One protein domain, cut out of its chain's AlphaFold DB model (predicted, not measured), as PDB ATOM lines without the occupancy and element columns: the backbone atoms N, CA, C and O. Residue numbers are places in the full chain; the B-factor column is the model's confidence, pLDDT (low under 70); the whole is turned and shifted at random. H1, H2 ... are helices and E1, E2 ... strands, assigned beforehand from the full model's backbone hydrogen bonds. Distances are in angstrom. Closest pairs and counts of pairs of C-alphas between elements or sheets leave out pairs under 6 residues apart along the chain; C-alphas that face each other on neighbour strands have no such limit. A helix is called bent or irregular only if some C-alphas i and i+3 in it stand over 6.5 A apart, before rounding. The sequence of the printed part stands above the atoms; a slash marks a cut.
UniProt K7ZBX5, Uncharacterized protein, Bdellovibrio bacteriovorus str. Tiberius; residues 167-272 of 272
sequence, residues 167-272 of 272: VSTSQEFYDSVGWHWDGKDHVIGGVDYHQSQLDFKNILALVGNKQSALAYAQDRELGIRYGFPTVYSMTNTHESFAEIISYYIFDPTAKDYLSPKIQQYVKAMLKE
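What this domain is: This is residues 167 to 272 of the 272 residues of an uncharacterized protein of Bdellovibrio bacteriovorus str. Tiberius (UniProt K7ZBX5). The short helix H4 is at the middle, with the helical hairpin H2 and H3 packed on it by the ends away from the hairpin's turn, and H5 packed on it by residues 239 to 244. H1 and H7 pack together at the far end from that turn, and a small hairpin of two strands, E1 and E2, comes between H1 and H2 along the chain. The printed part has 106 residues with seven named helices and two named strands in the order H1 E1 E2 H2 H3 H4 H5 H6 H7; the sheet E1 - E2 is antiparallel and the class is mostly helix. It is compact, with a radius of gyration of the C-alphas of 13.7 A and spans of 41 by 36 by 20 A.

How they stand to each other: H1, residues 171 to 177, touches H7, residues 260 to 270, opposite ways at a steep tilt of 55 degrees; their closest C-alphas, of Ser 176 and Lys 261, are 5.0 A apart. E1, residues 179 to 181, and E2, residues 186 to 188, form an antiparallel hairpin, with N 180 and O 187 at 2.9 A, within hydrogen-bond range. H2, residues 193 to 208, and H3, residues 212 to 225, touch as a helical hairpin, opposite ways at a shallow tilt of 18 degrees, closest at the C-alphas of Ile 203 and Ala 215, 5.0 A. The hub is H4, residues 231 to 235. It touches H2 at residues 196 to 200 alone, closest at the C-alphas of Phe 200 and Val 231, 6.2 A. It touches H3 at residues 219 to 223 alone, closest at the C-alphas of Gly 223 and Val 231, 4.6 A. H5, residues 237 to 250, touches H4, closest at the C-alphas of Ser 233 and Ser 240, 4.1 A. H5 and H7 are close but not clearly touching and about perpendicular at 79 degrees, with the closest C-alphas, of Ile 245 and Val 266, 6.8 A apart. H6, residues 254 to 257, and H5 only just touch, only at the corner by their link, with 3 pairs of C-alphas within 8 A; the closest are Tyr 248 and Ala 254, 5.3 A. H2 and H7 are apart. Every O i to N i+4 pair is within hydrogen-bond range in H1, H2, H3, H4 and H7, and 8 of 10 are in H5; H6 is too short for such a pair.

Where its parts are: H1 begins at C-alpha 171, (-40.384, -15.354, -90.290). From first to last C-alpha H2 measures 22.5 A, H3 20.0 A, H5 20.6 A and H7 15.3 A. H5 is irregular, with C-alphas 238 and 241 7.1 A apart. H4 begins at C-alpha 231, (-30.808, -0.256, -79.168), and H7 ends at C-alpha 270, (-51.736, -1.259, -89.876).

The domain as a whole: The two C-alphas farthest apart, of Asn 209 and Lys 271, are 41.9 A apart. The printed part has no cut, and the eight links between its named elements are tight. Mean pLDDT of the printed part is 93.3, and no printed residue is under 70.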
ATOM      1  N   VAL A 167     -47.518 -12.632 -84.008       92.44
ATOM      2  CA  VAL A 167     -46.993 -12.253 -85.335       92.44
ATOM      3  C   VAL A 167     -45.574 -11.685 -85.270       92.44
ATOM      4  O   VAL A 167     -44.819 -11.826 -86.234       92.44
ATOM      5  N   SER A 168     -45.178 -11.133 -84.123       93.12
ATOM      6  CA  SER A 168     -43.808 -10.720 -83.794       93.12
ATOM      7  C   SER A 168     -42.774 -11.853 -83.861       93.12
ATOM      8  O   SER A 168     -41.581 -11.583 -83.915       93.12
ATOM      9  N   THR A 169     -43.198 -13.118 -83.878       92.50
ATOM     10  CA  THR A 169     -42.311 -14.292 -83.992       92.50
ATOM     11  C   THR A 169     -42.335 -14.926 -85.384       92.50
ATOM     12  O   THR A 169     -41.719 -15.967 -85.614       92.50
ATOM     13  N   SER A 170     -43.059 -14.319 -86.329       93.81
ATOM     14  CA  SER A 170     -43.139 -14.813 -87.700       93.81
ATOM     15  C   SER A 170     -41.824 -14.601 -88.456       93.81
ATOM     16  O   SER A 170     -41.119 -13.608 -88.261       93.81
ATOM     17  N   GLN A 171     -41.531 -15.510 -89.392       94.06
ATOM     18  CA  GLN A 171     -40.384 -15.354 -90.290       94.06
ATOM     19  C   GLN A 171     -40.494 -14.070 -91.124       94.06
ATOM     20  O   GLN A 171     -39.490 -13.412 -91.360       94.06
ATOM     21  N   GLU A 172     -41.711 -13.677 -91.512       95.00
ATOM     22  CA  GLU A 172     -41.958 -12.436 -92.251       95.00
ATOM     23  C   GLU A 172     -41.496 -11.203 -91.463       95.00
ATOM     24  O   GLU A 172     -40.788 -10.352 -92.006       95.00
ATOM     25  N   PHE A 173     -41.832 -11.126 -90.169       95.88
ATOM     26  CA  PHE A 173     -41.342 -10.047 -89.318       95.88
ATOM     27  C   PHE A 173     -39.817 -10.088 -89.192       95.88
ATOM     28  O   PHE A 173     -39.164  -9.064 -89.399       95.88
ATOM     29  N   TYR A 174     -39.237 -11.261 -88.921       95.50
ATOM     30  CA  TYR A 174     -37.786 -11.414 -88.770       95.50
ATOM     31  C   TYR A 174     -37.037 -10.977 -90.035       95.50
ATOM     32  O   TYR A 174     -36.105 -10.177 -89.948       95.50
ATOM     33  N   ASP A 175     -37.504 -11.399 -91.210       94.94
ATOM     34  CA  ASP A 175     -36.941 -11.021 -92.507       94.94
ATOM     35  C   ASP A 175     -37.084  -9.519 -92.791       94.94
ATOM     36  O   ASP A 175     -36.199  -8.913 -93.409       94.94
ATOM     37  N   SER A 176     -38.190  -8.903 -92.353       95.56
ATOM     38  CA  SER A 176     -38.423  -7.465 -92.525       95.56
ATOM     39  C   SER A 176     -37.427  -6.625 -91.722       95.56
ATOM     40  O   SER A 176     -36.933  -5.609 -92.218       95.56
ATOM     41  N   VAL A 177     -37.094  -7.087 -90.516       94.75
ATOM     42  CA  VAL A 177     -36.173  -6.432 -89.586       94.75
ATOM     43  C   VAL A 177     -34.710  -6.793 -89.880       94.75
ATOM     44  O   VAL A 177     -33.808  -6.013 -89.587       94.75
ATOM     45  N   GLY A 178     -34.466  -7.943 -90.512       94.12
ATOM     46  CA  GLY A 178     -33.128  -8.476 -90.786       94.12
ATOM     47  C   GLY A 178     -32.581  -9.386 -89.681       94.12
ATOM     48  O   GLY A 178     -31.374  -9.647 -89.652       94.12
ATOM     49  N   TRP A 179     -33.448  -9.861 -88.784       94.25
ATOM     50  CA  TRP A 179     -33.100 -10.822 -87.744       94.25
ATOM     51  C   TRP A 179     -32.780 -12.191 -88.339       94.25
ATOM     52  O   TRP A 179     -33.524 -12.721 -89.161       94.25
ATOM     53  N   HIS A 180     -31.695 -12.795 -87.874       92.94
ATOM     54  CA  HIS A 180     -31.356 -14.181 -88.164       92.94
ATOM     55  C   HIS A 180     -30.592 -14.797 -86.993       92.94
ATOM     56  O   HIS A 180     -30.012 -14.092 -86.169       92.94
ATOM     57  N   TRP A 181     -30.606 -16.124 -86.910       91.75
ATOM     58  CA  TRP A 181     -29.836 -16.876 -85.924       91.75
ATOM     59  C   TRP A 181     -28.415 -17.121 -86.441       91.75
ATOM     60  O   TRP A 181     -28.252 -17.732 -87.498       91.75
ATOM     61  N   ASP A 182     -27.394 -16.686 -85.702       90.19
ATOM     62  CA  ASP A 182     -25.983 -16.871 -86.088       90.19
ATOM     63  C   ASP A 182     -25.361 -18.185 -85.569       90.19
ATOM     64  O   ASP A 182     -24.190 -18.475 -85.817       90.19
ATOM     65  N   GLY A 183     -26.146 -18.993 -84.850       89.56
ATOM     66  CA  GLY A 183     -25.679 -20.187 -84.141       89.56
ATOM     67  C   GLY A 183     -25.664 -20.034 -82.618       89.56
ATOM     68  O   GLY A 183     -25.603 -21.050 -81.920       89.56
ATOM     69  N   LYS A 184     -25.752 -18.806 -82.100       88.56
ATOM     70  CA  LYS A 184     -25.680 -18.506 -80.666       88.56
ATOM     71  C   LYS A 184     -26.690 -17.457 -80.214       88.56
ATOM     72  O   LYS A 184     -27.262 -17.606 -79.137       88.56
ATOM     73  N   ASP A 185     -26.875 -16.411 -81.001       86.94
ATOM     74  CA  ASP A 185     -27.738 -15.283 -80.696       86.94
ATOM     75  C   ASP A 185     -28.608 -14.965 -81.929       86.94
ATOM     76  O   ASP A 185     -28.269 -15.296 -83.070       86.94
ATOM     77  N   HIS A 186     -29.762 -14.327 -81.712       88.88
ATOM     78  CA  HIS A 186     -30.423 -13.630 -82.815       88.88
ATOM     79  C   HIS A 186     -29.646 -12.336 -83.046       88.88
ATOM     80  O   HIS A 186     -29.364 -11.619 -82.087       88.88
ATOM     81  N   VAL A 187     -29.289 -12.053 -84.298       92.00
ATOM     82  CA  VAL A 187     -28.516 -10.871 -84.703       92.00
ATOM     83  C   VAL A 187     -29.124 -10.227 -85.952       92.00
ATOM     84  O   VAL A 187     -29.855 -10.873 -86.706       92.00
ATOM     85  N   ILE A 188     -28.830  -8.946 -86.180       91.88
ATOM     86  CA  ILE A 188     -29.334  -8.191 -87.334       91.88
ATOM     87  C   ILE A 188     -28.266  -8.157 -88.430       91.88
ATOM     88  O   ILE A 188     -27.113  -7.800 -88.185       91.88
ATOM     89  N   GLY A 189     -28.647  -8.514 -89.658       87.62
ATOM     90  CA  GLY A 189     -27.745  -8.485 -90.809       87.62
ATOM     91  C   GLY A 189     -27.160  -7.092 -91.065       87.62
ATOM     92  O   GLY A 189     -27.890  -6.108 -91.139       87.62
ATOM     93  N   GLY A 190     -25.837  -7.012 -91.234       85.12
ATOM     94  CA  GLY A 190     -25.135  -5.758 -91.533       85.12
ATOM     95  C   GLY A 190     -24.838  -4.864 -90.322       85.12
ATOM     96  O   GLY A 190     -24.261  -3.796 -90.509       85.12
ATOM     97  N   VAL A 191     -25.178  -5.293 -89.101       89.56
ATOM     98  CA  VAL A 191     -24.848  -4.594 -87.848       89.56
ATOM     99  C   VAL A 191     -23.749  -5.353 -87.100       89.56
ATOM    100  O   VAL A 191     -23.789  -6.579 -87.007       89.56
ATOM    101  N   ASP A 192     -22.779  -4.634 -86.527       90.12
ATOM    102  CA  ASP A 192     -21.825  -5.225 -85.582       90.12
ATOM    103  C   ASP A 192     -22.535  -5.531 -84.255       90.12
ATOM    104  O   ASP A 192     -22.778  -4.650 -83.425       90.12
ATOM    105  N   TYR A 193     -22.883  -6.804 -84.063       87.81
ATOM    106  CA  TYR A 193     -23.598  -7.268 -82.879       87.81
ATOM    107  C   TYR A 193     -22.790  -7.110 -81.584       87.81
ATOM    108  O   TYR A 193     -23.357  -6.870 -80.518       87.81
ATOM    109  N   HIS A 194     -21.458  -7.218 -81.641       90.06
ATOM    110  CA  HIS A 194     -20.646  -7.016 -80.445       90.06
ATOM    111  C   HIS A 194     -20.710  -5.557 -79.995       90.06
ATOM    112  O   HIS A 194     -20.891  -5.284 -78.804       90.06
ATOM    113  N   GLN A 195     -20.621  -4.628 -80.948       93.88
ATOM    114  CA  GLN A 195     -20.730  -3.205 -80.658       93.88
ATOM    115  C   GLN A 195     -22.121  -2.836 -80.127       93.88
ATOM    116  O   GLN A 195     -22.208  -2.143 -79.115       93.88
ATOM    117  N   SER A 196     -23.205  -3.349 -80.720       91.81
ATOM    118  CA  SER A 196     -24.564  -3.050 -80.240       91.81
ATOM    119  C   SER A 196     -24.813  -3.566 -78.813       91.81
ATOM    120  O   SER A 196     -25.445  -2.887 -78.002       91.81
ATOM    121  N   GLN A 197     -24.236  -4.714 -78.447       91.62
ATOM    122  CA  GLN A 197     -24.263  -5.231 -77.075       91.62
ATOM    123  C   GLN A 197     -23.464  -4.362 -76.091       91.62
ATOM    124  O   GLN A 197     -23.871  -4.197 -74.938       91.62
ATOM    125  N   LEU A 198     -22.321  -3.804 -76.507       94.56
ATOM    126  CA  LEU A 198     -21.557  -2.858 -75.686       94.56
ATOM    127  C   LEU A 198     -22.323  -1.547 -75.487       94.56
ATOM    128  O   LEU A 198     -22.411  -1.055 -74.360       94.56
ATOM    129  N   ASP A 199     -22.925  -1.026 -76.551       95.44
ATOM    130  CA  ASP A 199     -23.767   0.166 -76.510       95.44
ATOM    131  C   ASP A 199     -24.937  -0.025 -75.536       95.44
ATOM    132  O   ASP A 199     -25.156   0.807 -74.650       95.44
ATOM    133  N   PHE A 200     -25.625  -1.170 -75.615       94.56
ATOM    134  CA  PHE A 200     -26.719  -1.495 -74.705       94.56
ATOM    135  C   PHE A 200     -26.257  -1.624 -73.246       94.56
ATOM    136  O   PHE A 200     -26.895  -1.091 -72.336       94.56
ATOM    137  N   LYS A 201     -25.100  -2.248 -72.990       95.44
ATOM    138  CA  LYS A 201     -24.517  -2.314 -71.635       95.44
ATOM    139  C   LYS A 201     -24.212  -0.932 -71.060       95.44
ATOM    140  O   LYS A 201     -24.446  -0.709 -69.871       95.44
ATOM    141  N   ASN A 202     -23.723  -0.004 -71.880       96.25
ATOM    142  CA  ASN A 202     -23.468   1.370 -71.451       96.25
ATOM    143  C   ASN A 202     -24.772   2.086 -71.066       96.25
ATOM    144  O   ASN A 202     -24.824   2.756 -70.035       96.25
ATOM    145  N   ILE A 203     -25.847   1.876 -71.832       96.12
ATOM    146  CA  ILE A 203     -27.188   2.384 -71.505       96.12
ATOM    147  C   ILE A 203     -27.679   1.805 -70.167       96.12
ATOM    148  O   ILE A 203     -28.130   2.554 -69.297       96.12
ATOM    149  N   LEU A 204     -27.531   0.495 -69.944       94.12
ATOM    150  CA  LEU A 204     -27.903  -0.144 -68.675       94.12
ATOM    151  C   LEU A 204     -27.101   0.398 -67.483       94.12
ATOM    152  O   LEU A 204     -27.657   0.577 -66.397       94.12
ATOM    153  N   ALA A 205     -25.817   0.716 -67.672       96.31
ATOM    154  CA  ALA A 205     -25.002   1.340 -66.633       96.31
ATOM    155  C   ALA A 205     -25.543   2.726 -66.234       96.31
ATOM    156  O   ALA A 205     -25.620   3.039 -65.044       96.31
ATOM    157  N   LEU A 206     -26.000   3.534 -67.199       95.62
ATOM    158  CA  LEU A 206     -26.650   4.822 -66.923       95.62
ATOM    159  C   LEU A 206     -27.955   4.650 -66.135       95.62
ATOM    160  O   LEU A 206     -28.218   5.415 -65.204       95.62
ATOM    161  N   VAL A 207     -28.757   3.624 -66.451       90.62
ATOM    162  CA  VAL A 207     -29.956   3.278 -65.666       90.62
ATOM    163  C   VAL A 207     -29.576   2.912 -64.228       90.62
ATOM    164  O   VAL A 207     -30.168   3.451 -63.290       90.62
ATOM    165  N   GLY A 208     -28.555   2.069 -64.039       90.75
ATOM    166  CA  GLY A 208     -28.029   1.702 -62.717       90.75
ATOM    167  C   GLY A 208     -27.533   2.906 -61.905       90.75
ATOM    168  O   GLY A 208     -27.753   2.975 -60.696       90.75
ATOM    169  N   ASN A 209     -26.970   3.908 -62.586       94.56
ATOM    170  CA  ASN A 209     -26.536   5.182 -62.007       94.56
ATOM    171  C   ASN A 209     -27.678   6.196 -61.802       94.56
ATOM    172  O   ASN A 209     -27.422   7.348 -61.451       94.56
ATOM    173  N   LYS A 210     -28.941   5.791 -61.997       90.88
ATOM    174  CA  LYS A 210     -30.144   6.635 -61.877       90.88
ATOM    175  C   LYS A 210     -30.186   7.805 -62.870       90.88
ATOM    176  O   LYS A 210     -30.853   8.808 -62.624       90.88
ATOM    177  N   GLN A 211     -29.520   7.675 -64.016       92.31
ATOM    178  CA  GLN A 211     -29.489   8.671 -65.092       92.31
ATOM    179  C   GLN A 211     -30.480   8.310 -66.211       92.31
ATOM    180  O   GLN A 211     -30.143   8.342 -67.391       92.31
ATOM    181  N   SER A 212     -31.720   7.954 -65.857       87.94
ATOM    182  CA  SER A 212     -32.701   7.370 -66.789       87.94
ATOM    183  C   SER A 212     -33.025   8.240 -68.009       87.94
ATOM    184  O   SER A 212     -33.237   7.698 -69.089       87.94
ATOM    185  N   ALA A 213     -33.053   9.567 -67.857       88.56
ATOM    186  CA  ALA A 213     -33.290  10.494 -68.966       88.56
ATOM    187  C   ALA A 213     -32.142  10.473 -69.991       88.56
ATOM    188  O   ALA A 213     -32.385  10.426 -71.194       88.56
ATOM    189  N   LEU A 214     -30.894  10.450 -69.508       92.81
ATOM    190  CA  LEU A 214     -29.708  10.347 -70.357       92.81
ATOM    191  C   LEU A 214     -29.620   8.967 -71.015       92.81
ATOM    192  O   LEU A 214     -29.385   8.887 -72.214       92.81
ATOM    193  N   ALA A 215     -29.866   7.901 -70.246       93.81
ATOM    194  CA  ALA A 215     -29.888   6.531 -70.755       93.81
ATOM    195  C   ALA A 215     -30.861   6.393 -71.931       93.81
ATOM    196  O   ALA A 215     -30.495   5.882 -72.981       93.81
ATOM    197  N   TYR A 216     -32.077   6.920 -71.770       91.69
ATOM    198  CA  TYR A 216     -33.097   6.898 -72.809       91.69
ATOM    199  C   TYR A 216     -32.719   7.742 -74.033       91.69
ATOM    200  O   TYR A 216     -32.866   7.283 -75.161       91.69
ATOM    201  N   ALA A 217     -32.210   8.963 -73.837       92.69
ATOM    202  CA  ALA A 217     -31.785   9.806 -74.954       92.69
ATOM    203  C   ALA A 217     -30.672   9.134 -75.779       92.69
ATOM    204  O   ALA A 217     -30.740   9.133 -77.006       92.69
ATOM    205  N   GLN A 218     -29.699   8.512 -75.108       95.88
ATOM    206  CA  GLN A 218     -28.617   7.778 -75.762       95.88
ATOM    207  C   GLN A 218     -29.121   6.520 -76.486       95.88
ATOM    208  O   GLN A 218     -28.686   6.256 -77.606       95.88
ATOM    209  N   ASP A 219     -30.045   5.771 -75.881       95.50
ATOM    210  CA  ASP A 219     -30.691   4.606 -76.501       95.50
ATOM    211  C   ASP A 219     -31.414   4.980 -77.800       95.50
ATOM    212  O   ASP A 219     -31.222   4.338 -78.834       95.50
ATOM    213  N   ARG A 220     -32.165   6.088 -77.781       94.25
ATOM    214  CA  ARG A 220     -32.848   6.633 -78.962       94.25
ATOM    215  C   ARG A 220     -31.868   7.088 -80.040       94.25
ATOM    216  O   ARG A 220     -32.015   6.718 -81.200       94.25
ATOM    217  N   GLU A 221     -30.853   7.866 -79.675       95.38
ATOM    218  CA  GLU A 221     -29.876   8.395 -80.634       95.38
ATOM    219  C   GLU A 221     -29.064   7.280 -81.315       95.38
ATOM    220  O   GLU A 221     -28.748   7.362 -82.505       95.38
ATOM    221  N   LEU A 222     -28.687   6.237 -80.570       95.62
ATOM    222  CA  LEU A 222     -27.981   5.081 -81.124       95.62
ATOM    223  C   LEU A 222     -28.914   4.198 -81.951       95.62
ATOM    224  O   LEU A 222     -28.542   3.826 -83.059       95.62
ATOM    225  N   GLY A 223     -30.134   3.930 -81.471       94.75
ATOM    226  CA  GLY A 223     -31.146   3.200 -82.233       94.75
ATOM    227  C   GLY A 223     -31.351   3.810 -83.619       94.75
ATOM    228  O   GLY A 223     -31.187   3.118 -84.623       94.75
ATOM    229  N   ILE A 224     -31.599   5.124 -83.683       94.94
ATOM    230  CA  ILE A 224     -31.817   5.848 -84.945       94.94
ATOM    231  C   ILE A 224     -30.612   5.702 -85.881       94.94
ATOM    232  O   ILE A 224     -30.787   5.470 -87.077       94.94
ATOM    233  N   ARG A 225     -29.382   5.776 -85.352       93.38
ATOM    234  CA  ARG A 225     -28.151   5.570 -86.140       93.38
ATOM    235  C   ARG A 225     -28.059   4.177 -86.753       93.38
ATOM    236  O   ARG A 225     -27.528   4.038 -87.851       93.38
ATOM    237  N   TYR A 226     -28.579   3.168 -86.066       92.56
ATOM    238  CA  TYR A 226     -28.651   1.800 -86.568       92.56
ATOM    239  C   TYR A 226     -29.902   1.517 -87.421       92.56
ATOM    240  O   TYR A 226     -30.050   0.409 -87.932       92.56
ATOM    241  N   GLY A 227     -30.794   2.496 -87.594       92.75
ATOM    242  CA  GLY A 227     -32.037   2.343 -88.352       92.75
ATOM    243  C   GLY A 227     -33.188   1.705 -87.569       92.75
ATOM    244  O   GLY A 227     -34.093   1.119 -88.163       92.75
ATOM    245  N   PHE A 228     -33.163   1.818 -86.240       94.62
ATOM    246  CA  PHE A 228     -34.167   1.301 -85.308       94.62
ATOM    247  C   PHE A 228     -34.676   2.394 -84.361       94.62
ATOM    248  O   PHE A 228     -34.065   3.453 -84.250       94.62
ATOM    249  N   PRO A 229     -35.782   2.174 -83.633       95.00
ATOM    250  CA  PRO A 229     -36.202   3.128 -82.617       95.00
ATOM    251  C   PRO A 229     -35.232   3.195 -81.427       95.00
ATOM    252  O   PRO A 229     -34.894   4.277 -80.955       95.00
ATOM    253  N   THR A 230     -34.762   2.051 -80.941       95.12
ATOM    254  CA  THR A 230     -33.896   1.947 -79.754       95.12
ATOM    255  C   THR A 230     -32.886   0.818 -79.934       95.12
ATOM    256  O   THR A 230     -33.156  -0.151 -80.647       95.12
ATOM    257  N   VAL A 231     -31.737   0.884 -79.260       94.56
ATOM    258  CA  VAL A 231     -30.808  -0.256 -79.168       94.56
ATOM    259  C   VAL A 231     -31.467  -1.414 -78.410       94.56
ATOM    260  O   VAL A 231     -31.221  -2.581 -78.721       94.56
ATOM    261  N   TYR A 232     -32.367  -1.117 -77.465       91.19
ATOM    262  CA  TYR A 232     -33.196  -2.133 -76.814       91.19
ATOM    263  C   TYR A 232     -33.985  -2.974 -77.830       91.19
ATOM    264  O   TYR A 232     -33.870  -4.200 -77.837       91.19
ATOM    265  N   SER A 233     -34.693  -2.330 -78.767       92.62
ATOM    266  CA  SER A 233     -35.450  -3.020 -79.826       92.62
ATOM    267  C   SER A 233     -34.578  -3.879 -80.755       92.62
ATOM    268  O   SER A 233     -35.057  -4.851 -81.341       92.62
ATOM    269  N   MET A 234     -33.292  -3.536 -80.876       90.50
ATOM    270  CA  MET A 234     -32.301  -4.251 -81.685       90.50
ATOM    271  C   MET A 234     -31.612  -5.403 -80.969       90.50
ATOM    272  O   MET A 234     -30.889  -6.159 -81.604       90.50
ATOM    273  N   THR A 235     -31.721  -5.482 -79.649       89.94
ATOM    274  CA  THR A 235     -31.045  -6.508 -78.839       89.94
ATOM    275  C   THR A 235     -32.048  -7.408 -78.127       89.94
ATOM    276  O   THR A 235     -31.661  -8.425 -77.556       89.94
ATOM    277  N   ASN A 236     -33.339  -7.074 -78.208       90.25
ATOM    278  CA  ASN A 236     -34.432  -7.834 -77.634       90.25
ATOM    279  C   ASN A 236     -35.521  -8.113 -78.683       90.25
ATOM    280  O   ASN A 236     -36.384  -7.277 -78.959       90.25
ATOM    281  N   THR A 237     -35.508  -9.326 -79.238       90.75
ATOM    282  CA  THR A 237     -36.482  -9.779 -80.246       90.75
ATOM    283  C   THR A 237     -37.925  -9.718 -79.751       90.75
ATOM    284  O   THR A 237     -38.825  -9.487 -80.552       90.75
ATOM    285  N   HIS A 238     -38.157  -9.875 -78.443       89.19
ATOM    286  CA  HIS A 238     -39.501  -9.844 -77.858       89.19
ATOM    287  C   HIS A 238     -40.113  -8.442 -77.828       89.19
ATOM    288  O   HIS A 238     -41.329  -8.314 -77.779       89.19
ATOM    289  N   GLU A 239     -39.291  -7.398 -77.870       92.31
ATOM    290  CA  GLU A 239     -39.731  -6.002 -77.723       92.31
ATOM    291  C   GLU A 239     -39.671  -5.247 -79.044       92.31
ATOM    292  O   GLU A 239     -40.332  -4.226 -79.215       92.31
ATOM    293  N   SER A 240     -38.902  -5.780 -79.997       95.50
ATOM    294  CA  SER A 240     -38.651  -5.182 -81.305       95.50
ATOM    295  C   SER A 240     -39.942  -4.785 -82.025       95.50
ATOM    296  O   SER A 240     -40.059  -3.666 -82.515       95.50
ATOM    297  N   PHE A 241     -40.943  -5.670 -82.040       96.75
ATOM    298  CA  PHE A 241     -42.224  -5.419 -82.707       96.75
ATOM    299  C   PHE A 241     -42.997  -4.251 -82.078       96.75
ATOM    300  O   PHE A 241     -43.427  -3.338 -82.789       96.75
ATOM    301  N   ALA A 242     -43.138  -4.259 -80.752       96.50
ATOM    302  CA  ALA A 242     -43.864  -3.228 -80.021       96.50
ATOM    303  C   ALA A 242     -43.158  -1.868 -80.079       96.50
ATOM    304  O   ALA A 242     -43.816  -0.857 -80.338       96.50
ATOM    305  N   GLU A 243     -41.827  -1.848 -79.972       96.44
ATOM    306  CA  GLU A 243     -41.011  -0.646 -80.160       96.44
ATOM    307  C   GLU A 243     -41.217  -0.075 -81.571       96.44
ATOM    308  O   GLU A 243     -41.610   1.080 -81.730       96.44
ATOM    309  N   ILE A 244     -41.020  -0.887 -82.617       97.44
ATOM    310  CA  ILE A 244     -41.125  -0.439 -84.014       97.44
ATOM    311  C   ILE A 244     -42.487   0.192 -84.300       97.44
ATOM    312  O   ILE A 244     -42.539   1.297 -84.845       97.44
ATOM    313  N   ILE A 245     -43.587  -0.465 -83.924       97.25
ATOM    314  CA  ILE A 245     -44.929   0.080 -84.167       97.25
ATOM    315  C   ILE A 245     -45.152   1.351 -83.343       97.25
ATOM    316  O   ILE A 245     -45.670   2.334 -83.874       97.25
ATOM    317  N   SER A 246     -44.731   1.367 -82.077       96.81
ATOM    318  CA  SER A 246     -44.938   2.519 -81.196       96.81
ATOM    319  C   SER A 246     -44.282   3.782 -81.732       96.81
ATOM    320  O   SER A 246     -44.927   4.830 -81.823       96.81
ATOM    321  N   TYR A 247     -43.024   3.682 -82.160       96.62
ATOM    322  CA  TYR A 247     -42.324   4.825 -82.730       96.62
ATOM    323  C   TYR A 247     -42.758   5.122 -84.165       96.62
ATOM    324  O   TYR A 247     -42.856   6.291 -84.508       96.62
ATOM    325  N   TYR A 248     -43.135   4.139 -84.989       96.75
ATOM    326  CA  TYR A 248     -43.725   4.434 -86.306       96.75
ATOM    327  C   TYR A 248     -45.002   5.296 -86.204       96.75
ATOM    328  O   TYR A 248     -45.313   6.096 -87.094       96.75
ATOM    329  N   ILE A 249     -45.747   5.154 -85.105       95.94
ATOM    330  CA  ILE A 249     -46.935   5.960 -84.827       95.94
ATOM    331  C   ILE A 249     -46.568   7.331 -84.254       95.94
ATOM    332  O   ILE A 249     -47.031   8.336 -84.796       95.94
ATOM    333  N   PHE A 250     -45.757   7.392 -83.195       95.69
ATOM    334  CA  PHE A 250     -45.519   8.641 -82.458       95.69
ATOM    335  C   PHE A 250     -44.339   9.480 -82.937       95.69
ATOM    336  O   PHE A 250     -44.345  10.691 -82.730       95.69
ATOM    337  N   ASP A 251     -43.319   8.871 -83.532       95.56
ATOM    338  CA  ASP A 251     -42.125   9.572 -83.989       95.56
ATOM    339  C   ASP A 251     -42.305  10.026 -85.446       95.56
ATOM    340  O   ASP A 251     -42.301   9.196 -86.363       95.56
ATOM    341  N   PRO A 252     -42.449  11.341 -85.705       93.19
ATOM    342  CA  PRO A 252     -42.670  11.842 -87.056       93.19
ATOM    343  C   PRO A 252     -41.485  11.571 -87.993       93.19
ATOM    344  O   PRO A 252     -41.684  11.563 -89.206       93.19
ATOM    345  N   THR A 253     -40.280  11.320 -87.464       93.94
ATOM    346  CA  THR A 253     -39.089  11.016 -88.273       93.94
ATOM    347  C   THR A 253     -38.816   9.516 -88.384       93.94
ATOM    348  O   THR A 253     -37.790   9.124 -88.932       93.94
ATOM    349  N   ALA A 254     -39.716   8.642 -87.906       95.31
ATOM    350  CA  ALA A 254     -39.534   7.187 -87.978       95.31
ATOM    351  C   ALA A 254     -39.249   6.683 -89.401       95.31
ATOM    352  O   ALA A 254     -38.423   5.797 -89.610       95.31
ATOM    353  N   LYS A 255     -39.897   7.281 -90.405       94.25
ATOM    354  CA  LYS A 255     -39.727   6.911 -91.819       94.25
ATOM    355  C   LYS A 255     -38.356   7.288 -92.391       94.25
ATOM    356  O   LYS A 255     -37.997   6.766 -93.444       94.25
ATOM    357  N   ASP A 256     -37.608   8.152 -91.712       95.31
ATOM    358  CA  ASP A 256     -36.294   8.605 -92.169       95.31
ATOM    359  C   ASP A 256     -35.190   7.608 -91.794       95.31
ATOM    360  O   ASP A 256     -34.209   7.483 -92.523       95.31
ATOM    361  N   TYR A 257     -35.353   6.887 -90.677       95.25
ATOM    362  CA  TYR A 257     -34.351   5.933 -90.189       95.25
ATOM    363  C   TYR A 257     -34.769   4.467 -90.300       95.25
ATOM    364  O   TYR A 257     -33.903   3.612 -90.466       95.25
ATOM    365  N   LEU A 258     -36.064   4.137 -90.240       96.25
ATOM    366  CA  LEU A 258     -36.499   2.750 -90.402       96.25
ATOM    367  C   LEU A 258     -36.230   2.262 -91.826       96.25
ATOM    368  O   LEU A 258     -36.499   2.965 -92.803       96.25
ATOM    369  N   SER A 259     -35.772   1.018 -91.965       93.50
ATOM    370  CA  SER A 259     -35.530   0.436 -93.287       93.50
ATOM    371  C   SER A 259     -36.825   0.362 -94.124       93.50
ATOM    372  O   SER A 259     -37.913   0.166 -93.567       93.50
ATOM    373  N   PRO A 260     -36.754   0.442 -95.469       95.00
ATOM    374  CA  PRO A 260     -37.938   0.317 -96.322       95.00
ATOM    375  C   PRO A 260     -38.731  -0.978 -96.098       95.00
ATOM    376  O   PRO A 260     -39.956  -0.973 -96.210       95.00
ATOM    377  N   LYS A 261     -38.047  -2.075 -95.739       95.44
ATOM    378  CA  LYS A 261     -38.681  -3.362 -95.427       95.44
ATOM    379  C   LYS A 261     -39.525  -3.291 -94.155       95.44
ATOM    380  O   LYS A 261     -40.679  -3.711 -94.182       95.44
ATOM    381  N   ILE A 262     -38.985  -2.709 -93.079       95.88
ATOM    382  CA  ILE A 262     -39.731  -2.498 -91.831       95.88
ATOM    383  C   ILE A 262     -40.950  -1.611 -92.102       95.88
ATOM    384  O   ILE A 262     -42.063  -1.950 -91.711       95.88
ATOM    385  N   GLN A 263     -40.765  -0.504 -92.827       95.88
ATOM    386  CA  GLN A 263     -41.866   0.404 -93.154       95.88
ATOM    387  C   GLN A 263     -42.976  -0.287 -93.957       95.88
ATOM    388  O   GLN A 263     -44.155  -0.049 -93.702       95.88
ATOM    389  N   GLN A 264     -42.620  -1.138 -94.924       96.56
ATOM    390  CA  GLN A 264     -43.593  -1.899 -95.706       96.56
ATOM    391  C   GLN A 264     -44.370  -2.890 -94.832       96.56
ATOM    392  O   GLN A 264     -45.594  -2.960 -94.945       96.56
ATOM    393  N   TYR A 265     -43.678  -3.612 -93.947       96.19
ATOM    394  CA  TYR A 265     -44.305  -4.552 -93.020       96.19
ATOM    395  C   TYR A 265     -45.292  -3.845 -92.078       96.19
ATOM    396  O   TYR A 265     -46.443  -4.260 -91.955       96.19
ATOM    397  N   VAL A 266     -44.883  -2.724 -91.473       95.56
ATOM    398  CA  VAL A 266     -45.742  -1.954 -90.560       95.56
ATOM    399  C   VAL A 266     -46.975  -1.399 -91.278       95.56
ATOM    400  O   VAL A 266     -48.078  -1.524 -90.752       95.56
ATOM    401  N   LYS A 267     -46.834  -0.861 -92.498       94.75
ATOM    402  CA  LYS A 267     -47.986  -0.397 -93.297       94.75
ATOM    403  C   LYS A 267     -48.984  -1.515 -93.577       94.75
ATOM    404  O   LYS A 267     -50.178  -1.330 -93.362       94.75
ATOM    405  N   ALA A 268     -48.500  -2.688 -93.993       93.69
ATOM    406  CA  ALA A 268     -49.356  -3.847 -94.229       93.69
ATOM    407  C   ALA A 268     -50.095  -4.277 -92.949       93.69
ATOM    408  O   ALA A 268     -51.298  -4.542 -92.989       93.69
ATOM    409  N   MET A 269     -49.400  -4.279 -91.806       91.69
ATOM    410  CA  MET A 269     -49.969  -4.625 -90.501       91.69
ATOM    411  C   MET A 269     -51.051  -3.634 -90.043       91.69
ATOM    412  O   MET A 269     -52.101  -4.039 -89.542       91.69
ATOM    413  N   LEU A 270     -50.807  -2.335 -90.236       91.38
ATOM    414  CA  LEU A 270     -51.736  -1.259 -89.876       91.38
ATOM    415  C   LEU A 270     -52.851  -1.048 -90.915       91.38
ATOM    416  O   LEU A 270     -53.833  -0.370 -90.618       91.38
ATOM    417  N   LYS A 271     -52.744  -1.688 -92.089       89.25
ATOM    418  CA  LYS A 271     -53.633  -1.519 -93.251       89.25
ATOM    419  C   LYS A 271     -53.665  -0.074 -93.769       89.25
ATOM    420  O   LYS A 271     -54.733   0.447 -94.092       89.25
ATOM    421  N   GLU A 272     -52.487   0.544 -93.829       84.44
ATOM    422  CA  GLU A 272     -52.216   1.826 -94.506       84.44
ATOM    423  C   GLU A 272     -51.963   1.632 -96.002       84.44
ATOM    424  O   GLU A 272     -52.529   2.420 -96.793       84.44
TER     425      GLU A 272